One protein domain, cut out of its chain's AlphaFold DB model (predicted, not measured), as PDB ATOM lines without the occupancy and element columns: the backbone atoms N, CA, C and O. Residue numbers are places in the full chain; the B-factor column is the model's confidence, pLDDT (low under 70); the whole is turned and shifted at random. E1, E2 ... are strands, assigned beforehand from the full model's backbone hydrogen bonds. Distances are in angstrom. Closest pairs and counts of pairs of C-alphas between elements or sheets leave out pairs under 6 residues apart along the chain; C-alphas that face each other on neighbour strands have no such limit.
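Overview. This is residues 47 to 204 of the 204 residues of an uncharacterized protein of Sporosarcina sp. BI001-red (UniProt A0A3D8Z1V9). Two twisted sheets stand face to face as a sandwich, a larger one of seven strands and a smaller one of five. The overlap is only partial: the long strands E7 to E9 of the larger sheet cover E10 to E12 of the smaller one, while the far end of the larger sheet, E1 and E4, reaches beyond it. The printed part has 158 residues with twelve named strands, E1 to E12 in chain order, and no named helix; the class is all strand. The orders are E1 - E4 - E5 - E6 - E7 - E8 - E9 and E2 - E3 - E12 - E11 - E10, both all antiparallel. The whole is compact, with a radius of gyration of the C-alphas of 15.6 A and spans of 50 by 35 by 29 A.

Along the chain. E1, residues 47 to 49, begins with C-alpha 47 at (360.995, -268.758, 138.822). The short strands E2, residues 60 to 62, and E3, residues 66 to 69, follow. Then come E4, residues 77 to 83, 19.4 A; E5, 87 to 94, 22.4 A; E6, 100 to 107, 21.0 A; E7, 113 to 122, 28.9 A; E8, 125 to 136, 35.4 A; and E9, 141 to 153, 31.9 A, which bends by 75 degrees at residue 144. E10, residues 158 to 168, 30.2 A, bends by 52 degrees at residue 161. E11, 177 to 187, is 32.3 A long, and E12, 192 to 203, 36.1 A, ends with C-alpha 203 at (372.805, -285.990, 148.755).

Arrangement. In the larger sheet E1 is an edge strand beside E4, with N 48 and O 81 3.0 A apart. E4 to E9 form a meander, each strand the antiparallel neighbour of the one before; N 78 and O 93, between E4 and E5, are within hydrogen-bond range at 2.8 A, and N 116 and O 131, between E7 and E8, are within hydrogen-bond range at 2.8 A. In the smaller sheet E2 and E3 are a hairpin, with N 61 and O 68 2.8 A apart, and N 67 and O 202 are 2.8 A apart between E3 and E12. E10 to E12 form a second meander, with N 182 and O 197 2.7 A apart. Across the sandwich, the closest C-alphas of E9 and E10 are those of Thr 148 and Ile 164, 6.8 A, and those of E7 and E12 are Arg 118 and Tyr 199, 7.2 A. E1 and E12 are apart.

Size, cuts and confidence. The C-alphas farthest apart, of Val 138 and Asn 190, are 50.8 A apart. The printed part has no cut and no long link. The mean pLDDT of the printed part is 93.2, and no printed residue is under 70.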
ATOM      1  N   VAL A  47     361.927-268.093 137.906       85.88
ATOM      2  CA  VAL A  47     360.995-268.758 138.822       85.88
ATOM      3  C   VAL A  47     360.379-269.956 138.111       85.88
ATOM      4  O   VAL A  47     359.863-269.815 137.003       85.88
ATOM      5  N   SER A  48     360.393-271.115 138.760       80.94
ATOM      6  CA  SER A  48     359.747-272.325 138.258       80.94
ATOM      7  C   SER A  48     358.940-273.004 139.355       80.94
ATOM      8  O   SER A  48     359.209-272.821 140.546       80.94
ATOM      9  N   ASP A  49     358.000-273.855 138.949       80.88
ATOM     10  CA  ASP A  49     357.333-274.745 139.891       80.88
ATOM     11  C   ASP A  49     358.372-275.640 140.576       80.88
ATOM     12  O   ASP A  49     359.314-276.148 139.954       80.88
ATOM     13  N   TYR A  50     358.213-275.809 141.884       84.44
ATOM     14  CA  TYR A  50     359.031-276.722 142.659       84.44
ATOM     15  C   TYR A  50     358.532-278.160 142.456       84.44
ATOM     16  O   TYR A  50     357.331-278.426 142.491       84.44
ATOM     17  N   THR A  51     359.444-279.106 142.236       82.69
ATOM     18  CA  THR A  51     359.115-280.532 142.100       82.69
ATOM     19  C   THR A  51     360.161-281.357 142.830       82.69
ATOM     20  O   THR A  51     361.354-281.215 142.567       82.69
ATOM     21  N   ASP A  52     359.707-282.228 143.728       80.38
ATOM     22  CA  ASP A  52     360.591-283.157 144.419       80.38
ATOM     23  C   ASP A  52     361.049-284.291 143.491       80.38
ATOM     24  O   ASP A  52     360.225-284.868 142.770       80.38
ATOM     25  N   PRO A  53     362.329-284.692 143.558       81.50
ATOM     26  CA  PRO A  53     362.728-286.004 143.096       81.50
ATOM     27  C   PRO A  53     362.055-287.094 143.954       81.50
ATOM     28  O   PRO A  53     361.697-286.866 145.116       81.50
ATOM     29  N   PRO A  54     361.858-288.299 143.393       74.81
ATOM     30  CA  PRO A  54     361.308-289.414 144.151       74.81
ATOM     31  C   PRO A  54     362.184-289.724 145.378       74.81
ATOM     32  O   PRO A  54     363.394-289.552 145.330       74.81
ATOM     33  N   ALA A  55     361.560-290.234 146.444       84.25
ATOM     34  CA  ALA A  55     362.179-290.659 147.710       84.25
ATOM     35  C   ALA A  55     362.493-289.578 148.766       84.25
ATOM     36  O   ALA A  55     362.848-289.948 149.885       84.25
ATOM     37  N   LEU A  56     362.275-288.285 148.498       91.25
ATOM     38  CA  LEU A  56     362.357-287.277 149.563       91.25
ATOM     39  C   LEU A  56     361.168-287.359 150.527       91.25
ATOM     40  O   LEU A  56     360.016-287.531 150.129       91.25
ATOM     41  N   THR A  57     361.455-287.198 151.817       93.06
ATOM     42  CA  THR A  57     360.440-287.154 152.876       93.06
ATOM     43  C   THR A  57     359.674-285.824 152.886       93.06
ATOM     44  O   THR A  57     360.024-284.857 152.199       93.06
ATOM     45  N   GLU A  58     358.623-285.746 153.706       93.88
ATOM     46  CA  GLU A  58     357.796-284.542 153.889       93.88
ATOM     47  C   GLU A  58     358.553-283.337 154.477       93.88
ATOM     48  O   GLU A  58     358.047-282.220 154.424       93.88
ATOM     49  N   HIS A  59     359.768-283.557 154.988       96.00
ATOM     50  CA  HIS A  59     360.650-282.539 155.558       96.00
ATOM     51  C   HIS A  59     361.923-282.309 154.732       96.00
ATOM     52  O   HIS A  59     362.828-281.633 155.204       96.00
ATOM     53  N   GLN A  60     362.055-282.878 153.530       96.12
ATOM     54  CA  GLN A  60     363.275-282.753 152.720       96.12
ATOM     55  C   GLN A  60     363.014-282.017 151.417       96.12
ATOM     56  O   GLN A  60     362.256-282.499 150.591       96.12
ATOM     57  N   VAL A  61     363.675-280.890 151.202       95.00
ATOM     58  CA  VAL A  61     363.541-280.081 149.988       95.00
ATOM     59  C   VAL A  61     364.795-280.247 149.136       95.00
ATOM     60  O   VAL A  61     365.899-280.004 149.616       95.00
ATOM     61  N   ALA A  62     364.632-280.666 147.885       94.56
ATOM     62  CA  ALA A  62     365.687-280.691 146.884       94.56
ATOM     63  C   ALA A  62     366.118-279.273 146.505       94.56
ATOM     64  O   ALA A  62     365.291-278.393 146.275       94.56
ATOM     65  N   LEU A  63     367.421-279.073 146.363       92.69
ATOM     66  CA  LEU A  63     367.988-277.885 145.745       92.69
ATOM     67  C   LEU A  63     368.407-278.261 144.322       92.69
ATOM     68  O   LEU A  63     367.624-278.077 143.381       92.69
ATOM     69  N   ASN A  64     369.595-278.848 144.180       90.69
ATOM     70  CA  ASN A  64     370.119-279.362 142.923       90.69
ATOM     71  C   ASN A  64     370.645-280.792 143.073       90.69
ATOM     72  O   ASN A  64     369.893-281.717 142.789       90.69
ATOM     73  N   ASP A  65     371.883-280.969 143.544       91.00
ATOM     74  CA  ASP A  65     372.462-282.290 143.829       91.00
ATOM     75  C   ASP A  65     372.259-282.680 145.306       91.00
ATOM     76  O   ASP A  65     372.451-283.830 145.705       91.00
ATOM     77  N   LEU A  66     371.851-281.710 146.127       94.31
ATOM     78  CA  LEU A  66     371.620-281.864 147.554       94.31
ATOM     79  C   LEU A  66     370.159-281.608 147.910       94.31
ATOM     80  O   LEU A  66     369.470-280.788 147.299       94.31
ATOM     81  N   TYR A  67     369.702-282.265 148.970       95.62
ATOM     82  CA  TYR A  67     368.503-281.873 149.691       95.62
ATOM     83  C   TYR A  67     368.870-281.203 151.011       95.62
ATOM     84  O   TYR A  67     369.947-281.396 151.576       95.62
ATOM     85  N   VAL A  68     367.907-280.469 151.551       96.94
ATOM     86  CA  VAL A  68     367.945-279.880 152.884       96.94
ATOM     87  C   VAL A  68     366.753-280.349 153.708       96.94
ATOM     88  O   VAL A  68     365.632-280.418 153.206       96.94
ATOM     89  N   LYS A  69     366.985-280.655 154.989       96.88
ATOM     90  CA  LYS A  69     365.910-280.881 155.959       96.88
ATOM     91  C   LYS A  69     365.355-279.551 156.466       96.88
ATOM     92  O   LYS A  69     366.101-278.707 156.969       96.88
ATOM     93  N   ILE A  70     364.043-279.388 156.352       96.06
ATOM     94  CA  ILE A  70     363.299-278.193 156.748       96.06
ATOM     95  C   ILE A  70     362.471-278.489 158.010       96.06
ATOM     96  O   ILE A  70     361.991-279.612 158.180       96.06
ATOM     97  N   PRO A  71     362.292-277.511 158.915       93.88
ATOM     98  CA  PRO A  71     361.568-277.740 160.167       93.88
ATOM     99  C   PRO A  71     360.054-277.918 159.966       93.88
ATOM    100  O   PRO A  71     359.402-278.577 160.773       93.88
ATOM    101  N   ASN A  72     359.496-277.355 158.894       94.81
ATOM    102  CA  ASN A  72     358.075-277.428 158.559       94.81
ATOM    103  C   ASN A  72     357.777-278.637 157.658       94.81
ATOM    104  O   ASN A  72     358.649-279.078 156.910       94.81
ATOM    105  N   GLN A  73     356.550-279.159 157.695       95.38
ATOM    106  CA  GLN A  73     356.097-280.114 156.682       95.38
ATOM    107  C   GLN A  73     355.780-279.373 155.382       95.38
ATOM    108  O   GLN A  73     355.227-278.275 155.405       95.38
ATOM    109  N   LYS A  74     356.063-279.996 154.233       94.00
ATOM    110  CA  LYS A  74     355.726-279.443 152.905       94.00
ATOM    111  C   LYS A  74     354.240-279.120 152.715       94.00
ATOM    112  O   LYS A  74     353.906-278.321 151.851       94.00
ATOM    113  N   SER A  75     353.340-279.747 153.472       94.69
ATOM    114  CA  SER A  75     351.903-279.438 153.430       94.69
ATOM    115  C   SER A  75     351.574-278.038 153.948       94.69
ATOM    116  O   SER A  75     350.584-277.447 153.500       94.69
ATOM    117  N   ASP A  76     352.410-277.526 154.850       96.69
ATOM    118  CA  ASP A  76     352.157-276.333 155.663       96.69
ATOM    119  C   ASP A  76     352.891-275.098 155.117       96.69
ATOM    120  O   ASP A  76     352.763-273.997 155.649       96.69
ATOM    121  N   VAL A  77     353.663-275.274 154.045       96.94
ATOM    122  CA  VAL A  77     354.464-274.223 153.418       96.94
ATOM    123  C   VAL A  77     354.269-274.213 151.911       96.94
ATOM    124  O   VAL A  77     353.994-275.240 151.291       96.94
ATOM    125  N   ASP A  78     354.467-273.045 151.318       95.69
ATOM    126  CA  ASP A  78     354.615-272.884 149.883       95.69
ATOM    127  C   ASP A  78     356.110-272.845 149.533       95.69
ATOM    128  O   ASP A  78     356.895-272.098 150.126       95.69
ATOM    129  N   LEU A  79     356.505-273.672 148.563       95.19
ATOM    130  CA  LEU A  79     357.879-273.781 148.075       95.19
ATOM    131  C   LEU A  79     357.996-273.111 146.709       95.19
ATOM    132  O   LEU A  79     357.349-273.532 145.751       95.19
ATOM    133  N   THR A  80     358.850-272.095 146.605       93.62
ATOM    134  CA  THR A  80     359.114-271.406 145.334       93.62
ATOM    135  C   THR A  80     360.555-271.637 144.909       93.62
ATOM    136  O   THR A  80     361.477-271.240 145.619       93.62
ATOM    137  N   LYS A  81     360.761-272.253 143.739       92.81
ATOM    138  CA  LYS A  81     362.098-272.465 143.178       92.81
ATOM    139  C   LYS A  81     362.508-271.274 142.318       92.81
ATOM    140  O   LYS A  81     361.751-270.830 141.455       92.81
ATOM    141  N   ARG A  82     363.729-270.785 142.527       92.38
ATOM    142  CA  ARG A  82     364.369-269.746 141.717       92.38
ATOM    143  C   ARG A  82     365.748-270.208 141.291       92.38
ATOM    144  O   ARG A  82     366.513-270.706 142.110       92.38
ATOM    145  N   THR A  83     366.085-270.012 140.027       90.25
ATOM    146  CA  THR A  83     367.407-270.367 139.502       90.25
ATOM    147  C   THR A  83     368.111-269.120 138.993       90.25
ATOM    148  O   THR A  83     367.530-268.318 138.264       90.25
ATOM    149  N   THR A  84     369.362-268.934 139.390       89.00
ATOM    150  CA  THR A  84     370.265-267.921 138.836       89.00
ATOM    151  C   THR A  84     371.409-268.607 138.095       89.00
ATOM    152  O   THR A  84     371.514-269.831 138.072       89.00
ATOM    153  N   ASP A  85     372.295-267.816 137.497       87.00
ATOM    154  CA  ASP A  85     373.554-268.296 136.927       87.00
ATOM    155  C   ASP A  85     374.469-268.964 137.968       87.00
ATOM    156  O   ASP A  85     375.272-269.823 137.618       87.00
ATOM    157  N   LYS A  86     374.343-268.573 139.243       89.69
ATOM    158  CA  LYS A  86     375.220-269.016 140.336       89.69
ATOM    159  C   LYS A  86     374.561-269.949 141.339       89.69
ATOM    160  O   LYS A  86     375.294-270.620 142.057       89.69
ATOM    161  N   TYR A  87     373.232-269.978 141.448       93.00
ATOM    162  CA  TYR A  87     372.546-270.737 142.497       93.00
ATOM    163  C   TYR A  87     371.208-271.314 142.049       93.00
ATOM    164  O   TYR A  87     370.463-270.694 141.292       93.00
ATOM    165  N   ILE A  88     370.863-272.458 142.629       93.19
ATOM    166  CA  ILE A  88     369.500-272.971 142.686       93.19
ATOM    167  C   ILE A  88     368.973-272.709 144.090       93.19
ATOM    168  O   ILE A  88     369.599-273.080 145.078       93.19
ATOM    169  N   ILE A  89     367.843-272.017 144.171       95.06
ATOM    170  CA  ILE A  89     367.308-271.420 145.390       95.06
ATOM    171  C   ILE A  89     365.881-271.913 145.599       95.06
ATOM    172  O   ILE A  89     365.108-272.003 144.644       95.06
ATOM    173  N   VAL A  90     365.517-272.195 146.845       95.50
ATOM    174  CA  VAL A  90     364.143-272.493 147.243       95.50
ATOM    175  C   VAL A  90     363.747-271.597 148.407       95.50
ATOM    176  O   VAL A  90     364.349-271.649 149.481       95.50
ATOM    177  N   ASP A  91     362.729-270.772 148.188       95.25
ATOM    178  CA  ASP A  91     362.093-269.979 149.235       95.25
ATOM    179  C   ASP A  91     360.985-270.803 149.899       95.25
ATOM    180  O   ASP A  91     360.182-271.439 149.211       95.25
ATOM    181  N   ILE A  92     360.940-270.772 151.231       96.19
ATOM    182  CA  ILE A  92     359.933-271.445 152.054       96.19
ATOM    183  C   ILE A  92     359.068-270.389 152.714       96.19
ATOM    184  O   ILE A  92     359.536-269.646 153.579       96.19
ATOM    185  N   THR A  93     357.808-270.340 152.308       96.62
ATOM    186  CA  THR A  93     356.832-269.368 152.798       96.62
ATOM    187  C   THR A  93     355.771-270.088 153.613       96.62
ATOM    188  O   THR A  93     355.276-271.129 153.195       96.62
ATOM    189  N   ASP A  94     355.429-269.560 154.780       97.38
ATOM    190  CA  ASP A  94     354.316-270.063 155.575       97.38
ATOM    191  C   ASP A  94     353.006-269.917 154.793       97.38
ATOM    192  O   ASP A  94     352.692-268.843 154.274       97.38
ATOM    193  N   LYS A  95     352.243-271.004 154.693       96.50
ATOM    194  CA  LYS A  95     351.041-271.040 153.858       96.50
ATOM    195  C   LYS A  95     349.857-270.291 154.464       96.50
ATOM    196  O   LYS A  95     348.971-269.844 153.737       96.50
ATOM    197  N   GLU A  96     349.806-270.181 155.789       96.44
ATOM    198  CA  GLU A  96     348.715-269.506 156.490       96.44
ATOM    199  C   GLU A  96     348.941-267.994 156.539       96.44
ATOM    200  O   GLU A  96     348.012-267.216 156.308       96.44
ATOM    201  N   THR A  97     350.168-267.570 156.841       96.81
ATOM    202  CA  THR A  97     350.512-266.159 157.056       96.81
ATOM    203  C   THR A  97     351.072-265.481 155.808       96.81
ATOM    204  O   THR A  97     351.004-264.254 155.704       96.81
ATOM    205  N   GLY A  98     351.608-266.250 154.856       95.44
ATOM    206  CA  GLY A  98     352.342-265.730 153.703       95.44
ATOM    207  C   GLY A  98     353.728-265.178 154.056       95.44
ATOM    208  O   GLY A  98     354.324-264.460 153.252       95.44
ATOM    209  N   GLU A  99     354.236-265.454 155.259       95.81
ATOM    210  CA  GLU A  99     355.541-264.983 155.719       95.81
ATOM    211  C   GLU A  99     356.676-265.845 155.149       95.81
ATOM    212  O   GLU A  99     356.644-267.070 155.235       95.81
ATOM    213  N   LEU A 100     357.714-265.212 154.590       94.81
ATOM    214  CA  LEU A 100     358.938-265.919 154.210       94.81
ATOM    215  C   LEU A 100     359.639-266.412 155.480       94.81
ATOM    216  O   LEU A 100     360.119-265.599 156.265       94.81
ATOM    217  N   LEU A 101     359.737-267.728 155.647       96.06
ATOM    218  CA  LEU A 101     360.381-268.352 156.800       96.06
ATOM    219  C   LEU A 101     361.885-268.485 156.577       96.06
ATOM    220  O   LEU A 101     362.688-268.045 157.396       96.06
ATOM    221  N   TYR A 102     362.272-269.076 155.446       95.94
ATOM    222  CA  TYR A 102     363.666-269.347 155.105       95.94
ATOM    223  C   TYR A 102     363.869-269.309 153.595       95.94
ATOM    224  O   TYR A 102     362.963-269.619 152.825       95.94
ATOM    225  N   THR A 103     365.098-269.025 153.181       96.56
ATOM    226  CA  THR A 103     365.550-269.258 151.807       96.56
ATOM    227  C   THR A 103     366.732-270.206 151.844       96.56
ATOM    228  O   THR A 103     367.714-269.941 152.529       96.56
ATOM    229  N   TYR A 104     366.672-271.290 151.087       97.06
ATOM    230  CA  TYR A 104     367.780-272.222 150.934       97.06
ATOM    231  C   TYR A 104     368.375-272.099 149.547       97.06
ATOM    232  O   TYR A 104     367.664-271.770 148.602       97.06
ATOM    233  N   GLY A 105     369.658-272.397 149.396       96.00
ATOM    234  CA  GLY A 105     370.219-272.503 148.061       96.00
ATOM    235  C   GLY A 105     371.511-273.281 147.991       96.00
ATOM    236  O   GLY A 105     372.232-273.409 148.975       96.00
ATOM    237  N   GLU A 106     371.771-273.799 146.800       95.88
ATOM    238  CA  GLU A 106     372.957-274.552 146.414       95.88
ATOM    239  C   GLU A 106     373.620-273.844 145.229       95.88
ATOM    240  O   GLU A 106     372.928-273.304 144.364       95.88
ATOM    241  N   SER A 107     374.952-273.816 145.173       94.81
ATOM    242  CA  SER A 107     375.695-273.321 144.010       94.81
ATOM    243  C   SER A 107     375.304-274.081 142.740       94.81
ATOM    244  O   SER A 107     375.324-275.309 142.716       94.81
ATOM    245  N   ALA A 108     375.003-273.347 141.672       84.81
ATOM    246  CA  ALA A 108     374.711-273.896 140.360       84.81
ATOM    247  C   ALA A 108     375.997-274.454 139.733       84.81
ATOM    248  O   ALA A 108     377.011-273.764 139.639       84.81
ATOM    249  N   GLY A 109     375.956-275.715 139.312       81.88
ATOM    250  CA  GLY A 109     377.077-276.408 138.681       81.88
ATOM    251  C   GLY A 109     377.115-277.879 139.071       81.88
ATOM    252  O   GLY A 109     376.491-278.277 140.046       81.88
ATOM    253  N   HIS A 110     377.874-278.684 138.326       76.56
ATOM    254  CA  HIS A 110     377.977-280.141 138.519       76.56
ATOM    255  C   HIS A 110     379.314-280.584 139.134       76.56
ATOM    256  O   HIS A 110     379.650-281.762 139.100       76.56
ATOM    257  N   GLY A 111     380.105-279.644 139.664       85.94
ATOM    258  CA  GLY A 111     381.337-279.975 140.381       85.94
ATOM    259  C   GLY A 111     381.059-280.665 141.718       85.94
ATOM    260  O   GLY A 111     379.958-280.546 142.258       85.94
ATOM    261  N   ASN A 112     382.072-281.347 142.249       91.94
ATOM    262  CA  ASN A 112     381.999-282.048 143.535       91.94
ATOM    263  C   ASN A 112     381.892-281.086 144.724       91.94
ATOM    264  O   ASN A 112     381.277-281.414 145.733       91.94
ATOM    265  N   GLU A 113     382.454-279.884 144.596       95.31
ATOM    266  CA  GLU A 113     382.360-278.862 145.630       95.31
ATOM    267  C   GLU A 113     381.056-278.067 145.486       95.31
ATOM    268  O   GLU A 113     380.786-277.477 144.436       95.31
ATOM    269  N   LYS A 114     380.247-278.051 146.548       95.31
ATOM    270  CA  LYS A 114     378.971-277.337 146.623       95.31
ATOM    271  C   LYS A 114     378.984-276.333 147.757       95.31
ATOM    272  O   LYS A 114     379.222-276.695 148.908       95.31
ATOM    273  N   LEU A 115     378.618-275.089 147.460       96.00
ATOM    274  CA  LEU A 115     378.176-274.160 148.495       96.00
ATOM    275  C   LEU A 115     376.685-274.372 148.718       96.00
ATOM    276  O   LEU A 115     375.901-274.228 147.787       96.00
ATOM    277  N   VAL A 116     376.292-274.635 149.960       96.94
ATOM    278  CA  VAL A 116     374.892-274.626 150.388       96.94
ATOM    279  C   VAL A 116     374.699-273.548 151.429       96.94
ATOM    280  O   VAL A 116     375.586-273.297 152.247       96.94
ATOM    281  N   PHE A 117     373.536-272.918 151.436       97.12
ATOM    282  CA  PHE A 117     373.204-271.918 152.429       97.12
ATOM    283  C   PHE A 117     371.752-271.976 152.878       97.12
ATOM    284  O   PHE A 117     370.875-272.470 152.169       97.12
ATOM    285  N   ARG A 118     371.512-271.372 154.041       97.25
ATOM    286  CA  ARG A 118     370.193-270.944 154.496       97.25
ATOM    287  C   ARG A 118     370.236-269.474 154.882       97.25
ATOM    288  O   ARG A 118     371.060-269.076 155.703       97.25
ATOM    289  N   GLU A 119     369.335-268.682 154.325       96.62
ATOM    290  CA  GLU A 119     369.026-267.335 154.785       96.62
ATOM    291  C   GLU A 119     367.876-267.372 155.781       96.62
ATOM    292  O   GLU A 119     366.840-267.995 155.544       96.62
ATOM    293  N   VAL A 120     368.079-266.660 156.880       95.62
ATOM    294  CA  VAL A 120     367.117-266.457 157.951       95.62
ATOM    295  C   VAL A 120     366.744-264.975 157.950       95.62
ATOM    296  O   VAL A 120     367.622-264.123 158.162       95.62
ATOM    297  N   PRO A 121     365.475-264.632 157.679       94.00
ATOM    298  CA  PRO A 121     364.962-263.290 157.878       94.00
ATOM    299  C   PRO A 121     365.104-262.871 159.343       94.00
ATOM    300  O   PRO A 121     364.867-263.631 160.276       94.00
ATOM    301  N   THR A 122     365.507-261.628 159.549       92.06
ATOM    302  CA  THR A 122     365.581-260.978 160.856       92.06
ATOM    303  C   THR A 122     364.780-259.687 160.800       92.06
ATOM    304  O   THR A 122     364.364-259.242 159.732       92.06
ATOM    305  N   LYS A 123     364.590-259.039 161.948       86.56
ATOM    306  CA  LYS A 123     363.818-257.791 162.017       86.56
ATOM    307  C   LYS A 123     364.423-256.648 161.198       86.56
ATOM    308  O   LYS A 123     363.688-255.813 160.689       86.56
ATOM    309  N   GLU A 124     365.748-256.627 161.070       90.50
ATOM    310  CA  GLU A 124     366.506-255.520 160.467       90.50
ATOM    311  C   GLU A 124     367.171-255.916 159.129       90.50
ATOM    312  O   GLU A 124     367.839-255.099 158.497       90.50
ATOM    313  N   GLY A 125     367.008-257.166 158.679       90.25
ATOM    314  CA  GLY A 125     367.675-257.688 157.485       90.25
ATOM    315  C   GLY A 125     367.668-259.207 157.404       90.25
ATOM    316  O   GLY A 125     366.720-259.855 157.839       90.25
ATOM    317  N   LYS A 126     368.740-259.801 156.888       93.25
ATOM    318  CA  LYS A 126     368.900-261.251 156.757       93.25
ATOM    319  C   LYS A 126     370.270-261.708 157.235       93.25
ATOM    320  O   LYS A 126     371.275-261.006 157.098       93.25
ATOM    321  N   VAL A 127     370.302-262.931 157.748       95.56
ATOM    322  CA  VAL A 127     371.527-263.646 158.103       95.56
ATOM    323  C   VAL A 127     371.596-264.904 157.263       95.56
ATOM    324  O   VAL A 127     370.659-265.694 157.260       95.56
ATOM    325  N   ARG A 128     372.706-265.119 156.566       96.38
ATOM    326  CA  ARG A 128     372.947-266.326 155.781       96.38
ATOM    327  C   ARG A 128     374.005-267.188 156.444       96.38
ATOM    328  O   ARG A 128     375.148-266.768 156.591       96.38
ATOM    329  N   LEU A 129     373.623-268.409 156.777       97.38
ATOM    330  CA  LEU A 129     374.529-269.467 157.191       97.38
ATOM    331  C   LEU A 129     374.950-270.218 155.928       97.38
ATOM    332  O   LEU A 129     374.085-270.648 155.171       97.38
ATOM    333  N   GLN A 130     376.251-270.338 155.685       96.56
ATOM    334  CA  GLN A 130     376.818-271.016 154.524       96.56
ATOM    335  C   GLN A 130     377.714-272.166 154.973       96.56
ATOM    336  O   GLN A 130     378.453-272.043 155.954       96.56
ATOM    337  N   MET A 131     377.699-273.245 154.199       97.00
ATOM    338  CA  MET A 131     378.727-274.272 154.233       97.00
ATOM    339  C   MET A 131     379.174-274.605 152.814       97.00
ATOM    340  O   MET A 131     378.361-274.625 151.892       97.00
ATOM    341  N   VAL A 132     380.461-274.873 152.654       97.12
ATOM    342  CA  VAL A 132     381.023-275.469 151.446       97.12
ATOM    343  C   VAL A 132     381.357-276.915 151.769       97.12
ATOM    344  O   VAL A 132     382.056-277.184 152.748       97.12
ATOM    345  N   VAL A 133     380.851-277.842 150.966       96.75
ATOM    346  CA  VAL A 133     381.094-279.277 151.107       96.75
ATOM    347  C   VAL A 133     381.692-279.836 149.832       96.75
ATOM    348  O   VAL A 133     381.398-279.351 148.747       96.75
ATOM    349  N   ASP A 134     382.518-280.861 149.975       96.50
ATOM    350  CA  ASP A 134     383.001-281.666 148.859       96.50
ATOM    351  C   ASP A 134     382.249-282.999 148.858       96.50
ATOM    352  O   ASP A 134     382.052-283.615 149.911       96.50
ATOM    353  N   ILE A 135     381.786-283.411 147.684       94.56
ATOM    354  CA  ILE A 135     380.952-284.593 147.484       94.56
ATOM    355  C   ILE A 135     381.759-285.649 146.740       94.56
ATOM    356  O   ILE A 135     382.313-285.396 145.670       94.56
ATOM    357  N   ASP A 136     381.769-286.864 147.278       91.81
ATOM    358  CA  ASP A 136     382.146-288.038 146.510       91.81
ATOM    359  C   ASP A 136     380.937-288.500 145.690       91.81
ATOM    360  O   ASP A 136     379.994-289.098 146.209       91.81
ATOM    361  N   SER A 137     380.961-288.197 144.393       82.56
ATOM    362  CA  SER A 137     379.888-288.555 143.464       82.56
ATOM    363  C   SER A 137     379.774-290.061 143.207       82.56
ATOM    364  O   SER A 137     378.779-290.496 142.638       82.56
ATOM    365  N   VAL A 138     380.805-290.852 143.530       86.81
ATOM    366  CA  VAL A 138     380.798-292.307 143.312       86.81
ATOM    367  C   VAL A 138     380.024-292.997 144.425       86.81
ATOM    368  O   VAL A 138     379.173-293.839 144.144       86.81
ATOM    369  N   ASP A 139     380.307-292.609 145.667       88.12
ATOM    370  CA  ASP A 139     379.699-293.213 146.852       88.12
ATOM    371  C   ASP A 139     378.450-292.455 147.336       88.12
ATOM    372  O   ASP A 139     377.779-292.908 148.263       88.12
ATOM    373  N   SER A 140     378.116-291.321 146.708       89.50
ATOM    374  CA  SER A 140     377.038-290.411 147.123       89.50
ATOM    375  C   SER A 140     377.160-290.003 148.594       89.50
ATOM    376  O   SER A 140     376.174-289.972 149.333       89.50
ATOM    377  N   LEU A 141     378.383-289.671 149.020       94.81
ATOM    378  CA  LEU A 141     378.683-289.211 150.376       94.81
ATOM    379  C   LEU A 141     379.342-287.835 150.367       94.81
ATOM    380  O   LEU A 141     380.105-287.484 149.469       94.81
ATOM    381  N   ILE A 142     379.099-287.063 151.420       96.44
ATOM    382  CA  ILE A 142     379.828-285.825 151.680       96.44
ATOM    383  C   ILE A 142     381.189-286.215 152.254       96.44
ATOM    384  O   ILE A 142     381.271-286.770 153.350       96.44
ATOM    385  N   SER A 143     382.262-285.946 151.514       96.19
ATOM    386  CA  SER A 143     383.621-286.366 151.864       96.19
ATOM    387  C   SER A 143     384.240-285.468 152.935       96.19
ATOM    388  O   SER A 143     384.959-285.946 153.815       96.19
ATOM    389  N   LYS A 144     383.941-284.164 152.891       96.12
ATOM    390  CA  LYS A 144     384.405-283.172 153.869       96.12
ATOM    391  C   LYS A 144     383.570-281.897 153.850       96.12
ATOM    392  O   LYS A 144     382.974-281.527 152.842       96.12
ATOM    393  N   VAL A 145     383.626-281.176 154.969       96.81
ATOM    394  CA  VAL A 145     383.234-279.765 155.045       96.81
ATOM    395  C   VAL A 145     384.483-278.920 154.817       96.81
ATOM    396  O   VAL A 145     385.455-279.036 155.561       96.81
ATOM    397  N   VAL A 146     384.466-278.102 153.769       96.75
ATOM    398  CA  VAL A 146     385.588-277.253 153.353       96.75
ATOM    399  C   VAL A 146     385.591-275.940 154.130       96.75
ATOM    400  O   VAL A 146     386.630-275.522 154.636       96.75
ATOM    401  N   GLU A 147     384.427-275.305 154.263       96.56
ATOM    402  CA  GLU A 147     384.279-274.011 154.932       96.56
ATOM    403  C   GLU A 147     382.888-273.883 155.560       96.56
ATOM    404  O   GLU A 147     381.905-274.403 155.033       96.56
ATOM    405  N   THR A 148     382.792-273.140 156.662       97.12
ATOM    406  CA  THR A 148     381.529-272.595 157.170       97.12
ATOM    407  C   THR A 148     381.651-271.090 157.358       97.12
ATOM    408  O   THR A 148     382.705-270.577 157.738       97.12
ATOM    409  N   LYS A 149     380.569-270.359 157.081       95.88
ATOM    410  CA  LYS A 149     380.579-268.895 157.126       95.88
ATOM    411  C   LYS A 149     379.212-268.318 157.450       95.88
ATOM    412  O   LYS A 149     378.188-268.866 157.048       95.88
ATOM    413  N   VAL A 150     379.203-267.168 158.119       95.88
ATOM    414  CA  VAL A 150     378.007-266.341 158.285       95.88
ATOM    415  C   VAL A 150     378.150-265.067 157.457       95.88
ATOM    416  O   VAL A 150     379.179-264.390 157.492       95.88
ATOM    417  N   VAL A 151     377.117-264.743 156.683       95.00
ATOM    418  CA  VAL A 151     377.030-263.526 155.868       95.00
ATOM    419  C   VAL A 151     375.815-262.719 156.316       95.00
ATOM    420  O   VAL A 151     374.773-263.278 156.638       95.00
ATOM    421  N   TYR A 152     375.950-261.397 156.344       93.44
ATOM    422  CA  TYR A 152     374.936-260.483 156.866       93.44
ATOM    423  C   TYR A 152     374.503-259.484 155.800       93.44
ATOM    424  O   TYR A 152     375.364-258.929 155.114       93.44
ATOM    425  N   ASP A 153     373.203-259.206 155.721       91.38
ATOM    426  CA  ASP A 153     372.656-258.187 154.826       91.38
ATOM    427  C   ASP A 153     371.453-257.444 155.455       91.38
ATOM    428  O   ASP A 153     370.359-258.010 155.513       91.38
ATOM    429  N   PRO A 154     371.622-256.203 155.955       92.00
ATOM    430  CA  PRO A 154     372.885-255.483 156.094       92.00
ATOM    431  C   PRO A 154     373.740-256.060 157.236       92.00
ATOM    432  O   PRO A 154     373.299-256.889 158.030       92.00
ATOM    433  N   LYS A 155     374.989-255.597 157.357       92.81
ATOM    434  CA  LYS A 155     375.864-255.996 158.468       92.81
ATOM    435  C   LYS A 155     375.411-255.352 159.793       92.81
ATOM    436  O   LYS A 155     375.323-254.121 159.840       92.81
ATOM    437  N   PRO A 156     375.206-256.126 160.880       93.62
ATOM    438  CA  PRO A 156     374.956-255.577 162.211       93.62
ATOM    439  C   PRO A 156     376.070-254.629 162.656       93.62
ATOM    440  O   PRO A 156     377.234-254.791 162.280       93.62
ATOM    441  N   LYS A 157     375.745-253.671 163.534       94.50
ATOM    442  CA  LYS A 157     376.757-252.773 164.115       94.50
ATOM    443  C   LYS A 157     377.788-253.545 164.928       94.50
ATOM    444  O   LYS A 157     378.962-253.180 164.938       94.50
ATOM    445  N   LYS A 158     377.342-254.597 165.616       94.25
ATOM    446  CA  LYS A 158     378.203-255.512 166.359       94.25
ATOM    447  C   LYS A 158     377.635-256.927 166.301       94.25
ATOM    448  O   LYS A 158     376.427-257.113 166.419       94.25
ATOM    449  N   VAL A 159     378.529-257.896 166.150       92.88
ATOM    450  CA  VAL A 159     378.247-259.322 166.327       92.88
ATOM    451  C   VAL A 159     379.081-259.785 167.513       92.88
ATOM    452  O   VAL A 159     380.295-259.574 167.536       92.88
ATOM    453  N   GLU A 160     378.433-260.339 168.529       89.81
ATOM    454  CA  GLU A 160     379.103-260.908 169.696       89.81
ATOM    455  C   GLU A 160     378.952-262.426 169.684       89.81
ATOM    456  O   GLU A 160     377.918-262.954 169.277       89.81
ATOM    457  N   ASN A 161     379.985-263.125 170.161       87.00
ATOM    458  CA  ASN A 161     379.977-264.579 170.334       87.00
ATOM    459  C   ASN A 161     379.555-265.352 169.072       87.00
ATOM    460  O   ASN A 161     378.829-266.336 169.180       87.00
ATOM    461  N   GLU A 162     380.005-264.902 167.896       93.44
ATOM    462  CA  GLU A 162     379.794-265.625 166.642       93.44
ATOM    463  C   GLU A 162     380.454-267.002 166.730       93.44
ATOM    464  O   GLU A 162     381.676-267.118 166.843       93.44
ATOM    465  N   ALA A 163     379.629-268.042 166.695       95.44
ATOM    466  CA  ALA A 163     380.071-269.418 166.597       95.44
ATOM    467  C   ALA A 163     379.272-270.104 165.494       95.44
ATOM    468  O   ALA A 163     378.044-270.073 165.518       95.44
ATOM    469  N   ILE A 164     379.971-270.733 164.555       96.81
ATOM    470  CA  ILE A 164     379.394-271.589 163.522       96.81
ATOM    471  C   ILE A 164     380.178-272.894 163.476       96.81
ATOM    472  O   ILE A 164     381.410-272.901 163.494       96.81
ATOM    473  N   THR A 165     379.465-274.010 163.451       96.12
ATOM    474  CA  THR A 165     380.044-275.354 163.473       96.12
ATOM    475  C   THR A 165     379.306-276.243 162.495       96.12
ATOM    476  O   THR A 165     378.084-276.163 162.416       96.12
ATOM    477  N   ALA A 166     380.033-277.114 161.799       96.50
ATOM    478  CA  ALA A 166     379.442-278.186 161.012       96.50
ATOM    479  C   ALA A 166     379.839-279.543 161.590       96.50
ATOM    480  O   ALA A 166     380.992-279.739 161.981       96.50
ATOM    481  N   ILE A 167     378.882-280.464 161.654       94.88
ATOM    482  CA  ILE A 167     379.062-281.807 162.204       94.88
ATOM    483  C   ILE A 167     378.399-282.848 161.303       94.88
ATOM    484  O   ILE A 167     377.345-282.600 160.717       94.88
ATOM    485  N   SER A 168     378.995-284.035 161.227       94.75
ATOM    486  CA  SER A 168     378.338-285.186 160.611       94.75
ATOM    487  C   SER A 168     377.250-285.729 161.529       94.75
ATOM    488  O   SER A 168     377.460-285.920 162.729       94.75
ATOM    489  N   ARG A 169     376.066-285.965 160.958       90.06
ATOM    490  CA  ARG A 169     374.929-286.597 161.649       90.06
ATOM    491  C   ARG A 169     374.921-288.112 161.464       90.06
ATOM    492  O   ARG A 169     374.252-288.807 162.224       90.06
ATOM    493  N   SER A 170     375.716-288.610 160.520       85.75
ATOM    494  CA  SER A 170     375.894-290.035 160.226       85.75
ATOM    495  C   SER A 170     377.100-290.656 160.948       85.75
ATOM    496  O   SER A 170     377.327-291.856 160.826       85.75
ATOM    497  N   GLY A 171     377.872-289.873 161.714       87.62
ATOM    498  CA  GLY A 171     379.055-290.337 162.447       87.62
ATOM    499  C   GLY A 171     380.322-289.599 162.021       87.62
ATOM    500  O   GLY A 171     380.449-288.403 162.261       87.62
ATOM    501  N   GLU A 172     381.274-290.309 161.422       92.00
ATOM    502  CA  GLU A 172     382.488-289.712 160.850       92.00
ATOM    503  C   GLU A 172     382.267-289.322 159.379       92.00
ATOM    504  O   GLU A 172     381.231-289.631 158.795       92.00
ATOM    505  N   LEU A 173     383.215-288.585 158.802       91.44
ATOM    506  CA  LEU A 173     383.279-288.352 157.358       91.44
ATOM    507  C   LEU A 173     384.019-289.527 156.684       91.44
ATOM    508  O   LEU A 173     384.994-290.012 157.265       91.44
ATOM    509  N   PRO A 174     383.633-289.952 155.467       95.00
ATOM    510  CA  PRO A 174     382.547-289.419 154.641       95.00
ATOM    511  C   PRO A 174     381.155-289.740 155.216       95.00
ATOM    512  O   PRO A 174     380.968-290.775 155.850       95.00
ATOM    513  N   ALA A 175     380.188-288.842 155.023       95.69
ATOM    514  CA  ALA A 175     378.886-288.890 155.691       95.69
ATOM    515  C   ALA A 175     377.711-288.704 154.726       95.69
ATOM    516  O   ALA A 175     377.804-287.946 153.764       95.69
ATOM    517  N   GLU A 176     376.574-289.328 155.032       94.25
ATOM    518  CA  GLU A 176     375.322-289.116 154.287       94.25
ATOM    519  C   GLU A 176     374.723-287.734 154.584       94.25
ATOM    520  O   GLU A 176     374.110-287.111 153.716       94.25
ATOM    521  N   ASN A 177     374.907-287.245 155.818       95.56
ATOM    522  CA  ASN A 177     374.324-285.997 156.286       95.56
ATOM    523  C   ASN A 177     375.290-285.140 157.101       95.56
ATOM    524  O   ASN A 177     375.936-285.619 158.038       95.56
ATOM    525  N   ILE A 178     375.279-283.838 156.811       97.81
ATOM    526  CA  ILE A 178     375.991-282.804 157.565       97.81
ATOM    527  C   ILE A 178     374.988-281.777 158.079       97.81
ATOM    528  O   ILE A 178     374.162-281.275 157.321       97.81
ATOM    529  N   GLU A 179     375.091-281.431 159.358       97.75
ATOM    530  CA  GLU A 179     374.403-280.286 159.947       97.75
ATOM    531  C   GLU A 179     375.387-279.131 160.108       97.75
ATOM    532  O   GLU A 179     376.486-279.329 160.625       97.75
ATOM    533  N   VAL A 180     374.978-277.921 159.726       97.25
ATOM    534  CA  VAL A 180     375.613-276.683 160.182       97.25
ATOM    535  C   VAL A 180     374.713-276.000 161.199       97.25
ATOM    536  O   VAL A 180     373.508-275.886 160.986       97.25
ATOM    537  N   SER A 181     375.298-275.506 162.282       96.69
ATOM    538  CA  SER A 181     374.592-274.779 163.335       96.69
ATOM    539  C   SER A 181     375.405-273.546 163.721       96.69
ATOM    540  O   SER A 181     376.636-273.579 163.744       96.69
ATOM    541  N   ALA A 182     374.722-272.454 164.033       97.00
ATOM    542  CA  ALA A 182     375.319-271.202 164.449       97.00
ATOM    543  C   ALA A 182     374.583-270.606 165.649       97.00
ATOM    544  O   ALA A 182     373.361-270.698 165.769       97.00
ATOM    545  N   ARG A 183     375.351-269.951 166.517       96.50
ATOM    546  CA  ARG A 183     374.849-269.101 167.592       96.50
ATOM    547  C   ARG A 183     375.410-267.703 167.400       96.50
ATOM    548  O   ARG A 183     376.627-267.537 167.341       96.50
ATOM    549  N   LEU A 184     374.528-266.716 167.291       94.75
ATOM    550  CA  LEU A 184     374.883-265.353 166.919       94.75
ATOM    551  C   LEU A 184     374.173-264.360 167.832       94.75
ATOM    552  O   LEU A 184     372.948-264.353 167.902       94.75
ATOM    553  N   TYR A 185     374.929-263.471 168.476       95.25
ATOM    554  CA  TYR A 185     374.348-262.336 169.183       95.25
ATOM    555  C   TYR A 185     374.500-261.071 168.337       95.25
ATOM    556  O   TYR A 185     375.589-260.513 168.194       95.25
ATOM    557  N   LEU A 186     373.395-260.641 167.734       94.75
ATOM    558  CA  LEU A 186     373.341-259.548 166.770       94.75
ATOM    559  C   LEU A 186     372.914-258.264 167.472       94.75
ATOM    560  O   LEU A 186     371.892-258.235 168.154       94.75
ATOM    561  N   ASN A 187     373.668-257.185 167.273       94.06
ATOM    562  CA  ASN A 187     373.312-255.856 167.749       94.06
ATOM    563  C   ASN A 187     373.225-254.882 166.567       94.06
ATOM    564  O   ASN A 187     374.229-254.532 165.936       94.06
ATOM    565  N   TRP A 188     372.008-254.421 166.302       91.50
ATOM    566  CA  TRP A 188     371.663-253.482 165.232       91.50
ATOM    567  C   TRP A 188     371.747-252.011 165.692       91.50
ATOM    568  O   TRP A 188     371.748-251.071 164.895       91.50
ATOM    569  N   GLY A 189     371.940-251.790 166.994       89.75
ATOM    570  CA  GLY A 189     372.138-250.499 167.655       89.75
ATOM    571  C   GLY A 189     370.918-250.018 168.432       89.75
ATOM    572  O   GLY A 189     371.069-249.493 169.528       89.75
ATOM    573  N   ASN A 190     369.732-250.190 167.859       87.62
ATOM    574  CA  ASN A 190     368.424-250.012 168.496       87.62
ATOM    575  C   ASN A 190     367.893-251.328 169.087       87.62
ATOM    576  O   ASN A 190     367.146-251.296 170.061       87.62
ATOM    577  N   GLU A 191     368.287-252.463 168.508       88.56
ATOM    578  CA  GLU A 191     367.792-253.785 168.869       88.56
ATOM    579  C   GLU A 191     368.924-254.815 168.985       88.56
ATOM    580  O   GLU A 191     369.965-254.720 168.323       88.56
ATOM    581  N   THR A 192     368.704-255.809 169.845       91.31
ATOM    582  CA  THR A 192     369.569-256.979 170.011       91.31
ATOM    583  C   THR A 192     368.778-258.261 169.791       91.31
ATOM    584  O   THR A 192     367.655-258.372 170.282       91.31
ATOM    585  N   GLN A 193     369.384-259.244 169.133       94.25
ATOM    586  CA  GLN A 193     368.780-260.540 168.837       94.25
ATOM    587  C   GLN A 193     369.792-261.663 169.110       94.25
ATOM    588  O   GLN A 193     370.902-261.616 168.587       94.25
ATOM    589  N   ASP A 194     369.414-262.662 169.916       94.44
ATOM    590  CA  ASP A 194     370.126-263.951 169.988       94.44
ATOM    591  C   ASP A 194     369.493-264.875 168.943       94.44
ATOM    592  O   ASP A 194     368.277-265.075 168.943       94.44
ATOM    593  N   LEU A 195     370.307-265.363 168.014       94.31
ATOM    594  CA  LEU A 195     369.891-266.203 166.906       94.31
ATOM    595  C   LEU A 195     370.605-267.550 167.026       94.31
ATOM    596  O   LEU A 195     371.834-267.618 166.939       94.31
ATOM    597  N   TYR A 196     369.827-268.613 167.228       95.00
ATOM    598  CA  TYR A 196     370.310-269.990 167.232       95.00
ATOM    599  C   TYR A 196     369.685-270.740 166.069       95.00
ATOM    600  O   TYR A 196     368.478-270.960 166.039       95.00
ATOM    601  N   GLU A 197     370.514-271.091 165.101       95.69
ATOM    602  CA  GLU A 197     370.044-271.425 163.771       95.69
ATOM    603  C   GLU A 197     370.928-272.509 163.159       95.69
ATOM    604  O   GLU A 197     372.146-272.383 163.174       95.69
ATOM    605  N   GLY A 198     370.343-273.561 162.587       96.31
ATOM    606  CA  GLY A 198     371.076-274.543 161.791       96.31
ATOM    607  C   GLY A 198     370.243-275.199 160.693       96.31
ATOM    608  O   GLY A 198     369.023-275.064 160.660       96.31
ATOM    609  N   TYR A 199     370.900-275.898 159.775       97.50
ATOM    610  CA  TYR A 199     370.236-276.735 158.777       97.50
ATOM    611  C   TYR A 199     371.071-277.975 158.465       97.50
ATOM    612  O   TYR A 199     372.298-277.960 158.566       97.50
ATOM    613  N   GLU A 200     370.383-279.048 158.085       97.81
ATOM    614  CA  GLU A 200     370.992-280.322 157.712       97.81
ATOM    615  C   GLU A 200     370.828-280.556 156.212       97.81
ATOM    616  O   GLU A 200     369.750-280.324 155.661       97.81
ATOM    617  N   ILE A 201     371.895-281.024 155.570       97.50
ATOM    618  CA  ILE A 201     371.920-281.383 154.153       97.50
ATOM    619  C   ILE A 201     372.215-282.869 153.972       97.50
ATOM    620  O   ILE A 201     372.798-283.512 154.847       97.50
ATOM    621  N   GLY A 202     371.837-283.401 152.817       95.19
ATOM    622  CA  GLY A 202     372.274-284.702 152.321       95.19
ATOM    623  C   GLY A 202     372.241-284.732 150.798       95.19
ATOM    624  O   GLY A 202     371.755-283.793 150.172       95.19
ATOM    625  N   ILE A 203     372.778-285.795 150.211       92.75
ATOM    626  CA  ILE A 203     372.805-285.990 148.755       92.75
ATOM    627  C   ILE A 203     371.486-286.626 148.299       92.75
ATOM    628  O   ILE A 203     370.907-287.428 149.034       92.75
ATOM    629  N   ILE A 204     370.986-286.203 147.134       88.19
ATOM    630  CA  ILE A 204     369.759-286.732 146.506       88.19
ATOM    631  C   ILE A 204     370.001-288.121 145.908       88.19
ATOM    632  O   ILE A 204     371.061-288.326 145.278       88.19
TER     633      ILE A 204